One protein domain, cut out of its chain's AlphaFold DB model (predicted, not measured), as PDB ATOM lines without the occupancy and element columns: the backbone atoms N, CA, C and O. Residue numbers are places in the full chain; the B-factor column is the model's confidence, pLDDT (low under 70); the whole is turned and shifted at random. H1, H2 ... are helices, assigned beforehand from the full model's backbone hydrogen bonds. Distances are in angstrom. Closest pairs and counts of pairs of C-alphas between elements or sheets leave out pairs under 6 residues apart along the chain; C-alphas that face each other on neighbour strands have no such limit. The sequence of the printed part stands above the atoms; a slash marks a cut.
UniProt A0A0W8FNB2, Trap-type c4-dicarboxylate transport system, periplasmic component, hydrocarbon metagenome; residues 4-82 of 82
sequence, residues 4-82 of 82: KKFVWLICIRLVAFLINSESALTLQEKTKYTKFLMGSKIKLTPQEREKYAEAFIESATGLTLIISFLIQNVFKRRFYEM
ATOM      1  N   LYS A   4     122.936 166.691 175.397       72.44
ATOM      2  CA  LYS A   4     122.791 165.281 175.804       72.44
ATOM      3  C   LYS A   4     124.032 164.426 175.515       72.44
ATOM      4  O   LYS A   4     124.432 163.641 176.363       72.44
ATOM      5  N   LYS A   5     124.661 164.581 174.342       71.88
ATOM      6  CA  LYS A   5     125.874 163.823 173.985       71.88
ATOM      7  C   LYS A   5     127.071 164.240 174.842       71.88
ATOM      8  O   LYS A   5     127.923 163.410 175.125       71.88
ATOM      9  N   PHE A   6     127.133 165.510 175.239       72.31
ATOM     10  CA  PHE A   6     128.213 166.049 176.066       72.31
ATOM     11  C   PHE A   6     128.123 165.565 177.515       72.31
ATOM     12  O   PHE A   6     129.101 165.040 178.037       72.31
ATOM     13  N   VAL A   7     126.931 165.632 178.111       72.81
ATOM     14  CA  VAL A   7     126.661 165.071 179.445       72.81
ATOM     15  C   VAL A   7     126.980 163.578 179.479       72.81
ATOM     16  O   VAL A   7     127.669 163.114 180.379       72.81
ATOM     17  N   TRP A   8     126.563 162.832 178.454       74.56
ATOM     18  CA  TRP A   8     126.851 161.401 178.364       74.56
ATOM     19  C   TRP A   8     128.356 161.092 178.327       74.56
ATOM     20  O   TRP A   8     128.821 160.185 179.015       74.56
ATOM     21  N   LEU A   9     129.136 161.886 177.587       75.19
ATOM     22  CA  LEU A   9     130.594 161.756 177.517       75.19
ATOM     23  C   LEU A   9     131.267 162.036 178.869       75.19
ATOM     24  O   LEU A   9     132.210 161.335 179.236       75.19
ATOM     25  N   ILE A  10     130.760 163.016 179.621       74.56
ATOM     26  CA  ILE A  10     131.214 163.298 180.989       74.56
ATOM     27  C   ILE A  10     130.906 162.111 181.900       74.56
ATOM     28  O   ILE A  10     131.802 161.639 182.591       74.56
ATOM     29  N   CYS A  11     129.682 161.578 181.863       74.19
ATOM     30  CA  CYS A  11     129.304 160.423 182.677       74.19
ATOM     31  C   CYS A  11     130.215 159.213 182.415       74.19
ATOM     32  O   CYS A  11     130.680 158.590 183.363       74.19
ATOM     33  N   ILE A  12     130.543 158.914 181.153       78.06
ATOM     34  CA  ILE A  12     131.474 157.824 180.812       78.06
ATOM     35  C   ILE A  12     132.875 158.084 181.374       78.06
ATOM     36  O   ILE A  12     133.488 157.183 181.944       78.06
ATOM     37  N   ARG A  13     133.385 159.313 181.234       76.31
ATOM     38  CA  ARG A  13     134.708 159.702 181.750       76.31
ATOM     39  C   ARG A  13     134.777 159.585 183.274       76.31
ATOM     40  O   ARG A  13     135.778 159.096 183.784       76.31
ATOM     41  N   LEU A  14     133.714 159.980 183.978       74.62
ATOM     42  CA  LEU A  14     133.600 159.843 185.432       74.62
ATOM     43  C   LEU A  14     133.615 158.374 185.863       74.62
ATOM     44  O   LEU A  14     134.329 158.022 186.793       74.62
ATOM     45  N   VAL A  15     132.882 157.507 185.159       76.25
ATOM     46  CA  VAL A  15     132.872 156.064 185.447       76.25
ATOM     47  C   VAL A  15     134.250 155.442 185.217       76.25
ATOM     48  O   VAL A  15     134.739 154.705 186.068       76.25
ATOM     49  N   ALA A  16     134.905 155.767 184.100       76.31
ATOM     50  CA  ALA A  16     136.251 155.276 183.812       76.31
ATOM     51  C   ALA A  16     137.272 155.748 184.861       76.31
ATOM     52  O   ALA A  16     138.128 154.972 185.281       76.31
ATOM     53  N   PHE A  17     137.154 156.997 185.318       75.75
ATOM     54  CA  PHE A  17     137.977 157.529 186.400       75.75
ATOM     55  C   PHE A  17     137.757 156.766 187.709       75.75
ATOM     56  O   PHE A  17     138.720 156.378 188.350       75.75
ATOM     57  N   LEU A  18     136.504 156.496 188.075       73.19
ATOM     58  CA  LEU A  18     136.147 155.817 189.323       73.19
ATOM     59  C   LEU A  18     136.631 154.360 189.365       73.19
ATOM     60  O   LEU A  18     137.009 153.845 190.414       73.19
ATOM     61  N   ILE A  19     136.644 153.685 188.213       73.88
ATOM     62  CA  ILE A  19     137.209 152.338 188.092       73.88
ATOM     63  C   ILE A  19     138.732 152.385 188.278       73.88
ATOM     64  O   ILE A  19     139.275 151.600 189.058       73.88
ATOM     65  N   ASN A  20     139.397 153.334 187.614       74.50
ATOM     66  CA  ASN A  20     140.855 153.448 187.584       74.50
ATOM     67  C   ASN A  20     141.468 154.214 188.768       74.50
ATOM     68  O   ASN A  20     142.691 154.237 188.877       74.50
ATOM     69  N   SER A  21     140.675 154.850 189.634       70.94
ATOM     70  CA  SER A  21     141.213 155.623 190.755       70.94
ATOM     71  C   SER A  21     141.858 154.714 191.797       70.94
ATOM     72  O   SER A  21     141.336 153.645 192.114       70.94
ATOM     73  N   GLU A  22     142.978 155.131 192.375       69.56
ATOM     74  CA  GLU A  22     143.430 154.548 193.636       69.56
ATOM     75  C   GLU A  22     142.486 155.044 194.730       69.56
ATOM     76  O   GLU A  22     142.424 156.226 195.042       69.56
ATOM     77  N   SER A  23     141.668 154.135 195.244       70.62
ATOM     78  CA  SER A  23     140.697 154.402 196.301       70.62
ATOM     79  C   SER A  23     140.692 153.207 197.235       70.62
ATOM     80  O   SER A  23     140.946 152.091 196.775       70.62
ATOM     81  N   ALA A  24     140.272 153.389 198.485       78.06
ATOM     82  CA  ALA A  24     140.105 152.292 199.441       78.06
ATOM     83  C   ALA A  24     139.029 151.246 199.042       78.06
ATOM     84  O   ALA A  24     138.811 150.274 199.766       78.06
ATOM     85  N   LEU A  25     138.334 151.431 197.911       82.50
ATOM     86  CA  LEU A  25     137.328 150.505 197.395       82.50
ATOM     87  C   LEU A  25     137.931 149.399 196.531       82.50
ATOM     88  O   LEU A  25     138.707 149.642 195.603       82.50
ATOM     89  N   THR A  26     137.450 148.181 196.755       86.69
ATOM     90  CA  THR A  26     137.710 147.038 195.876       86.69
ATOM     91  C   THR A  26     137.044 147.219 194.506       86.69
ATOM     92  O   THR A  26     136.061 147.948 194.348       86.69
ATOM     93  N   LEU A  27     137.525 146.495 193.487       83.25
ATOM     94  CA  LEU A  27     136.937 146.519 192.139       83.25
ATOM     95  C   LEU A  27     135.438 146.151 192.141       83.25
ATOM     96  O   LEU A  27     134.640 146.722 191.390       83.25
ATOM     97  N   GLN A  28     135.042 145.220 193.011       87.38
ATOM     98  CA  GLN A  28     133.651 144.801 193.162       87.38
ATOM     99  C   GLN A  28     132.782 145.923 193.747       87.38
ATOM    100  O   GLN A  28     131.685 146.174 193.242       87.38
ATOM    101  N   GLU A  29     133.278 146.643 194.755       88.50
ATOM    102  CA  GLU A  29     132.591 147.799 195.347       88.50
ATOM    103  C   GLU A  29     132.473 148.956 194.353       88.50
ATOM    104  O   GLU A  29     131.379 149.490 194.167       88.50
ATOM    105  N   LYS A  30     133.548 149.270 193.618       86.31
ATOM    106  CA  LYS A  30     133.528 150.267 192.533       86.31
ATOM    107  C   LYS A  30     132.479 149.935 191.475       86.31
ATOM    108  O   LYS A  30     131.722 150.804 191.038       86.31
ATOM    109  N   THR A  31     132.383 148.662 191.093       86.19
ATOM    110  CA  THR A  31     131.385 148.187 190.126       86.19
ATOM    111  C   THR A  31     129.967 148.315 190.678       86.19
ATOM    112  O   THR A  31     129.056 148.751 189.970       86.19
ATOM    113  N   LYS A  32     129.762 147.952 191.949       88.38
ATOM    114  CA  LYS A  32     128.466 148.053 192.629       88.38
ATOM    115  C   LYS A  32     128.006 149.510 192.722       88.38
ATOM    116  O   LYS A  32     126.865 149.809 192.372       88.38
ATOM    117  N   TYR A  33     128.906 150.414 193.104       86.12
ATOM    118  CA  TYR A  33     128.638 151.847 193.179       86.12
ATOM    119  C   TYR A  33     128.368 152.466 191.804       86.12
ATOM    120  O   TYR A  33     127.392 153.189 191.634       86.12
ATOM    121  N   THR A  34     129.151 152.102 190.786       83.19
ATOM    122  CA  THR A  34     128.931 152.539 189.398       83.19
ATOM    123  C   THR A  34     127.541 152.152 188.907       83.19
ATOM    124  O   THR A  34     126.796 152.984 188.393       83.19
ATOM    125  N   LYS A  35     127.145 150.890 189.107       85.44
ATOM    126  CA  LYS A  35     125.809 150.421 188.729       85.44
ATOM    127  C   LYS A  35     124.712 151.165 189.501       85.44
ATOM    128  O   LYS A  35     123.656 151.437 188.929       85.44
ATOM    129  N   PHE A  36     124.932 151.503 190.773       85.56
ATOM    130  CA  PHE A  36     124.012 152.341 191.547       85.56
ATOM    131  C   PHE A  36     123.881 153.754 190.946       85.56
ATOM    132  O   PHE A  36     122.763 154.201 190.703       85.56
ATOM    133  N   LEU A  37     124.994 154.416 190.608       80.88
ATOM    134  CA  LEU A  37     125.004 155.742 189.969       80.88
ATOM    135  C   LEU A  37     124.346 155.750 188.582       80.88
ATOM    136  O   LEU A  37     123.702 156.723 188.204       80.88
ATOM    137  N   MET A  38     124.460 154.651 187.834       79.00
ATOM    138  CA  MET A  38     123.772 154.468 186.550       79.00
ATOM    139  C   MET A  38     122.262 154.199 186.698       79.00
ATOM    140  O   MET A  38     121.584 153.964 185.700       79.00
ATOM    141  N   GLY A  39     121.722 154.218 187.921       77.31
ATOM    142  CA  GLY A  39     120.296 154.034 188.183       77.31
ATOM    143  C   GLY A  39     119.837 152.576 188.160       77.31
ATOM    144  O   GLY A  39     118.641 152.313 188.032       77.31
ATOM    145  N   SER A  40     120.750 151.603 188.276       82.19
ATOM    146  CA  SER A  40     120.335 150.208 188.448       82.19
ATOM    147  C   SER A  40     119.595 150.026 189.777       82.19
ATOM    148  O   SER A  40     119.855 150.728 190.755       82.19
ATOM    149  N   LYS A  41     118.709 149.024 189.850       85.19
ATOM    150  CA  LYS A  41     117.934 148.683 191.060       85.19
ATOM    151  C   LYS A  41     118.779 148.050 192.184       85.19
ATOM    152  O   LYS A  41     118.265 147.267 192.979       85.19
ATOM    153  N   ILE A  42     120.073 148.353 192.252       83.88
ATOM    154  CA  ILE A  42     120.942 147.899 193.336       83.88
ATOM    155  C   ILE A  42     120.591 148.682 194.596       83.88
ATOM    156  O   ILE A  42     120.652 149.911 194.628       83.88
ATOM    157  N   LYS A  43     120.248 147.955 195.658       85.38
ATOM    158  CA  LYS A  43     120.145 148.532 196.995       85.38
ATOM    159  C   LYS A  43     121.539 148.594 197.610       85.38
ATOM    160  O   LYS A  43     122.221 147.577 197.715       85.38
ATOM    161  N   LEU A  44     121.931 149.801 197.992       86.12
ATOM    162  CA  LEU A  44     123.069 150.051 198.866       86.12
ATOM    163  C   LEU A  44     122.537 150.329 200.263       86.12
ATOM    164  O   LEU A  44     121.544 151.050 200.412       86.12
ATOM    165  N   THR A  45     123.197 149.771 201.266       90.94
ATOM    166  CA  THR A  45     122.958 150.151 202.659       90.94
ATOM    167  C   THR A  45     123.415 151.599 202.901       90.94
ATOM    168  O   THR A  45     124.222 152.126 202.129       90.94
ATOM    169  N   PRO A  46     122.919 152.274 203.954       87.06
ATOM    170  CA  PRO A  46     123.383 153.617 204.309       87.06
ATOM    171  C   PRO A  46     124.904 153.684 204.508       87.06
ATOM    172  O   PRO A  46     125.548 154.562 203.946       87.06
ATOM    173  N   GLN A  47     125.479 152.693 205.197       87.88
ATOM    174  CA  GLN A  47     126.924 152.587 205.431       87.88
ATOM    175  C   GLN A  47     127.719 152.403 204.132       87.88
ATOM    176  O   GLN A  47     128.747 153.044 203.938       87.88
ATOM    177  N   GLU A  48     127.236 151.570 203.201       87.50
ATOM    178  CA  GLU A  48     127.873 151.430 201.884       87.50
ATOM    179  C   GLU A  48     127.813 152.734 201.086       87.50
ATOM    180  O   GLU A  48     128.783 153.089 200.427       87.50
ATOM    181  N   ARG A  49     126.690 153.463 201.136       84.19
ATOM    182  CA  ARG A  49     126.568 154.752 200.439       84.19
ATOM    183  C   ARG A  49     127.565 155.770 200.958       84.19
ATOM    184  O   ARG A  49     128.181 156.446 200.144       84.19
ATOM    185  N   GLU A  50     127.695 155.872 202.273       87.31
ATOM    186  CA  GLU A  50     128.609 156.804 202.925       87.31
ATOM    187  C   GLU A  50     130.062 156.465 202.585       87.31
ATOM    188  O   GLU A  50     130.751 157.293 201.997       87.31
ATOM    189  N   LYS A  51     130.465 155.200 202.774       87.69
ATOM    190  CA  LYS A  51     131.797 154.702 202.396       87.69
ATOM    191  C   LYS A  51     132.128 154.978 200.926       87.69
ATOM    192  O   LYS A  51     133.229 155.408 200.594       87.69
ATOM    193  N   TYR A  52     131.193 154.690 200.017       87.12
ATOM    194  CA  TYR A  52     131.432 154.867 198.584       87.12
ATOM    195  C   TYR A  52     131.475 156.342 198.186       87.12
ATOM    196  O   TYR A  52     132.258 156.707 197.312       87.12
ATOM    197  N   ALA A  53     130.656 157.186 198.819       82.06
ATOM    198  CA  ALA A  53     130.674 158.627 198.602       82.06
ATOM    199  C   ALA A  53     131.978 159.253 199.108       82.06
ATOM    200  O   ALA A  53     132.568 160.061 198.398       82.06
ATOM    201  N   GLU A  54     132.456 158.849 200.283       83.75
ATOM    202  CA  GLU A  54     133.708 159.332 200.867       83.75
ATOM    203  C   GLU A  54     134.911 158.958 199.996       83.75
ATOM    204  O   GLU A  54     135.647 159.836 199.551       83.75
ATOM    205  N   ALA A  55     135.029 157.682 199.614       80.75
ATOM    206  CA  ALA A  55     136.086 157.230 198.712       80.75
ATOM    207  C   ALA A  55     136.012 157.906 197.330       80.75
ATOM    208  O   ALA A  55     137.041 158.152 196.692       80.75
ATOM    209  N   PHE A  56     134.803 158.220 196.849       77.06
ATOM    210  CA  PHE A  56     134.630 158.987 195.621       77.06
ATOM    211  C   PHE A  56     135.114 160.427 195.777       77.06
ATOM    212  O   PHE A  56     135.810 160.904 194.890       77.06
ATOM    213  N   ILE A  57     134.784 161.105 196.877       76.88
ATOM    214  CA  ILE A  57     135.227 162.477 197.161       76.88
ATOM    215  C   ILE A  57     136.750 162.535 197.294       76.88
ATOM    216  O   ILE A  57     137.382 163.385 196.672       76.88
ATOM    217  N   GLU A  58     137.341 161.591 198.023       78.50
ATOM    218  CA  GLU A  58     138.790 161.474 198.195       78.50
ATOM    219  C   GLU A  58     139.495 161.276 196.842       78.50
ATOM    220  O   GLU A  58     140.433 162.001 196.499       78.50
ATOM    221  N   SER A  59     138.951 160.392 195.998       72.00
ATOM    222  CA  SER A  59     139.412 160.208 194.614       72.00
ATOM    223  C   SER A  59     139.165 161.454 193.751       72.00
ATOM    224  O   SER A  59     139.925 161.752 192.827       72.00
ATOM    225  N   ALA A  60     138.087 162.194 194.021       68.25
ATOM    226  CA  ALA A  60     137.657 163.348 193.243       68.25
ATOM    227  C   ALA A  60     138.506 164.601 193.482       68.25
ATOM    228  O   ALA A  60     138.424 165.544 192.696       68.25
ATOM    229  N   THR A  61     139.395 164.598 194.475       64.62
ATOM    230  CA  THR A  61     140.381 165.670 194.666       64.62
ATOM    231  C   THR A  61     141.219 165.906 193.393       64.62
ATOM    232  O   THR A  61     141.500 167.051 193.040       64.62
ATOM    233  N   GLY A  62     141.513 164.853 192.613       60.69
ATOM    234  CA  GLY A  62     142.120 164.965 191.272       60.69
ATOM    235  C   GLY A  62     141.127 165.273 190.135       60.69
ATOM    236  O   GLY A  62     141.499 165.764 189.068       60.69
ATOM    237  N   LEU A  63     139.838 165.031 190.358       65.38
ATOM    238  CA  LEU A  63     138.745 165.202 189.398       65.38
ATOM    239  C   LEU A  63     138.328 166.670 189.245       65.38
ATOM    240  O   LEU A  63     137.909 167.072 188.161       65.38
ATOM    241  N   THR A  64     138.529 167.500 190.273       64.12
ATOM    242  CA  THR A  64     138.335 168.959 190.216       64.12
ATOM    243  C   THR A  64     139.216 169.603 189.142       64.12
ATOM    244  O   THR A  64     138.761 170.491 188.419       64.12
ATOM    245  N   LEU A  65     140.449 169.111 188.965       61.22
ATOM    246  CA  LEU A  65     141.364 169.558 187.908       61.22
ATOM    247  C   LEU A  65     140.886 169.122 186.520       61.22
ATOM    248  O   LEU A  65     140.916 169.913 185.581       61.22
ATOM    249  N   ILE A  66     140.375 167.895 186.391       64.06
ATOM    250  CA  ILE A  66     139.841 167.359 185.129       64.06
ATOM    251  C   ILE A  66     138.564 168.103 184.713       64.06
ATOM    252  O   ILE A  66     138.414 168.466 183.544       64.06
ATOM    253  N   ILE A  67     137.656 168.367 185.657       66.88
ATOM    254  CA  ILE A  67     136.437 169.150 185.421       66.88
ATOM    255  C   ILE A  67     136.804 170.587 185.049       66.88
ATOM    256  O   ILE A  67     136.279 171.104 184.065       66.88
ATOM    257  N   SER A  68     137.749 171.205 185.761       65.12
ATOM    258  CA  SER A  68     138.234 172.555 185.447       65.12
ATOM    259  C   SER A  68     138.867 172.623 184.056       65.12
ATOM    260  O   SER A  68     138.547 173.522 183.284       65.12
ATOM    261  N   PHE A  69     139.680 171.633 183.680       63.88
ATOM    262  CA  PHE A  69     140.282 171.527 182.350       63.88
ATOM    263  C   PHE A  69     139.240 171.308 181.241       63.88
ATOM    264  O   PHE A  69     139.353 171.871 180.151       63.88
ATOM    265  N   LEU A  70     138.195 170.515 181.504       63.28
ATOM    266  CA  LEU A  70     137.079 170.300 180.579       63.28
ATOM    267  C   LEU A  70     136.232 171.559 180.399       63.28
ATOM    268  O   LEU A  70     135.913 171.909 179.265       63.28
ATOM    269  N   ILE A  71     135.895 172.251 181.490       66.50
ATOM    270  CA  ILE A  71     135.179 173.529 181.451       66.50
ATOM    271  C   ILE A  71     136.014 174.537 180.664       66.50
ATOM    272  O   ILE A  71     135.518 175.088 179.687       66.50
ATOM    273  N   GLN A  72     137.295 174.709 181.000       63.38
ATOM    274  CA  GLN A  72     138.184 175.621 180.283       63.38
ATOM    275  C   GLN A  72     138.275 175.290 178.793       63.38
ATOM    276  O   GLN A  72     138.112 176.188 177.977       63.38
ATOM    277  N   ASN A  73     138.458 174.026 178.401       61.25
ATOM    278  CA  ASN A  73     138.537 173.664 176.983       61.25
ATOM    279  C   ASN A  73     137.214 173.838 176.237       61.25
ATOM    280  O   ASN A  73     137.214 174.253 175.082       61.25
ATOM    281  N   VAL A  74     136.080 173.540 176.871       60.09
ATOM    282  CA  VAL A  74     134.757 173.696 176.252       60.09
ATOM    283  C   VAL A  74     134.384 175.168 176.116       60.09
ATOM    284  O   VAL A  74     133.852 175.559 175.078       60.09
ATOM    285  N   PHE A  75     134.704 175.994 177.114       58.50
ATOM    286  CA  PHE A  75     134.546 177.445 177.032       58.50
ATOM    287  C   PHE A  75     135.509 178.060 176.014       58.50
ATOM    288  O   PHE A  75     135.073 178.852 175.185       58.50
ATOM    289  N   LYS A  76     136.779 177.639 175.990       55.38
ATOM    290  CA  LYS A  76     137.775 178.118 175.022       55.38
ATOM    291  C   LYS A  76     137.361 177.789 173.586       55.38
ATOM    292  O   LYS A  76     137.403 178.673 172.743       55.38
ATOM    293  N   ARG A  77     136.856 176.577 173.317       54.00
ATOM    294  CA  ARG A  77     136.298 176.216 171.997       54.00
ATOM    295  C   ARG A  77     135.064 177.038 171.619       54.00
ATOM    296  O   ARG A  77     134.900 177.371 170.460       54.00
ATOM    297  N   ARG A  78     134.198 177.377 172.580       51.84
ATOM    298  CA  ARG A  78     133.002 178.201 172.325       51.84
ATOM    299  C   ARG A  78     133.303 179.673 172.046       51.84
ATOM    300  O   ARG A  78     132.501 180.301 171.371       51.84
ATOM    301  N   PHE A  79     134.382 180.211 172.612       50.22
ATOM    302  CA  PHE A  79     134.726 181.632 172.507       50.22
ATOM    303  C   PHE A  79     135.773 181.941 171.429       50.22
ATOM    304  O   PHE A  79     135.776 183.058 170.935       50.22
ATOM    305  N   TYR A  80     136.640 180.990 171.058       50.62
ATOM    306  CA  TYR A  80     137.678 181.194 170.031       50.62
ATOM    307  C   TYR A  80     137.331 180.627 168.640       50.62
ATOM    308  O   TYR A  80     138.092 180.852 167.707       50.62
ATOM    309  N   GLU A  81     136.220 179.894 168.481       46.94
ATOM    310  CA  GLU A  81     135.665 179.514 167.160       46.94
ATOM    311  C   GLU A  81     134.504 180.443 166.718       46.94
ATOM    312  O   GLU A  81     133.723 180.059 165.847       46.94
ATOM    313  N   MET A  82     134.364 181.643 167.310       43.31
ATOM    314  CA  MET A  82     133.541 182.737 166.757       43.31
ATOM    315  C   MET A  82     134.401 183.716 165.969       43.31
ATOM    316  O   MET A  82     135.463 184.102 166.504       43.31
TER     317      MET A  82
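What this domain is: This is residues 4 to 82 of the 82 residues of the protein "Trap-type c4-dicarboxylate transport system, periplasmic component" of hydrocarbon metagenome (UniProt A0A0W8FNB2). H1 and H2 form a helical hairpin, H3 crosses it, and H4 leads away as an arm; residues 71 to 82, of which 71 to 80 belong to H4, stick out. The printed part has 79 residues, four named helices, H1 to H4, and no named strand: all helix. It is loose, radius of gyration of the C-alphas 14.9 A, spanning 49 by 25 by 19 A.

Where its parts are: H1, residues 4 to 20, 24.6 A, begins at C-alpha 4 (122.791, 165.281, 175.804). H2 is residues 27 to 37, 15.2 A; H3, residues 46 to 60, 20.5 A. H4, residues 63 to 80, 25.1 A, ends at C-alpha 80 (137.678, 181.194, 170.031).

How they stand to each other: H1 touches H2 with residues 15 to 19 alone, closest C-alphas 19 and 30, 6.1 A, at a shallow tilt of 23 degrees, opposite ways. H3 only just touches H2, 3 pairs of C-alphas within 8 A, closest 33 and 52, 6.8 A, about perpendicular at 81 degrees. H4 is near H1. Every helix has each O i to N i+4 pair within hydrogen-bond range.

The domain as a whole: The printed part has no cut and no long link. Residue 22 and residues 60 to 82 have pLDDT under 70.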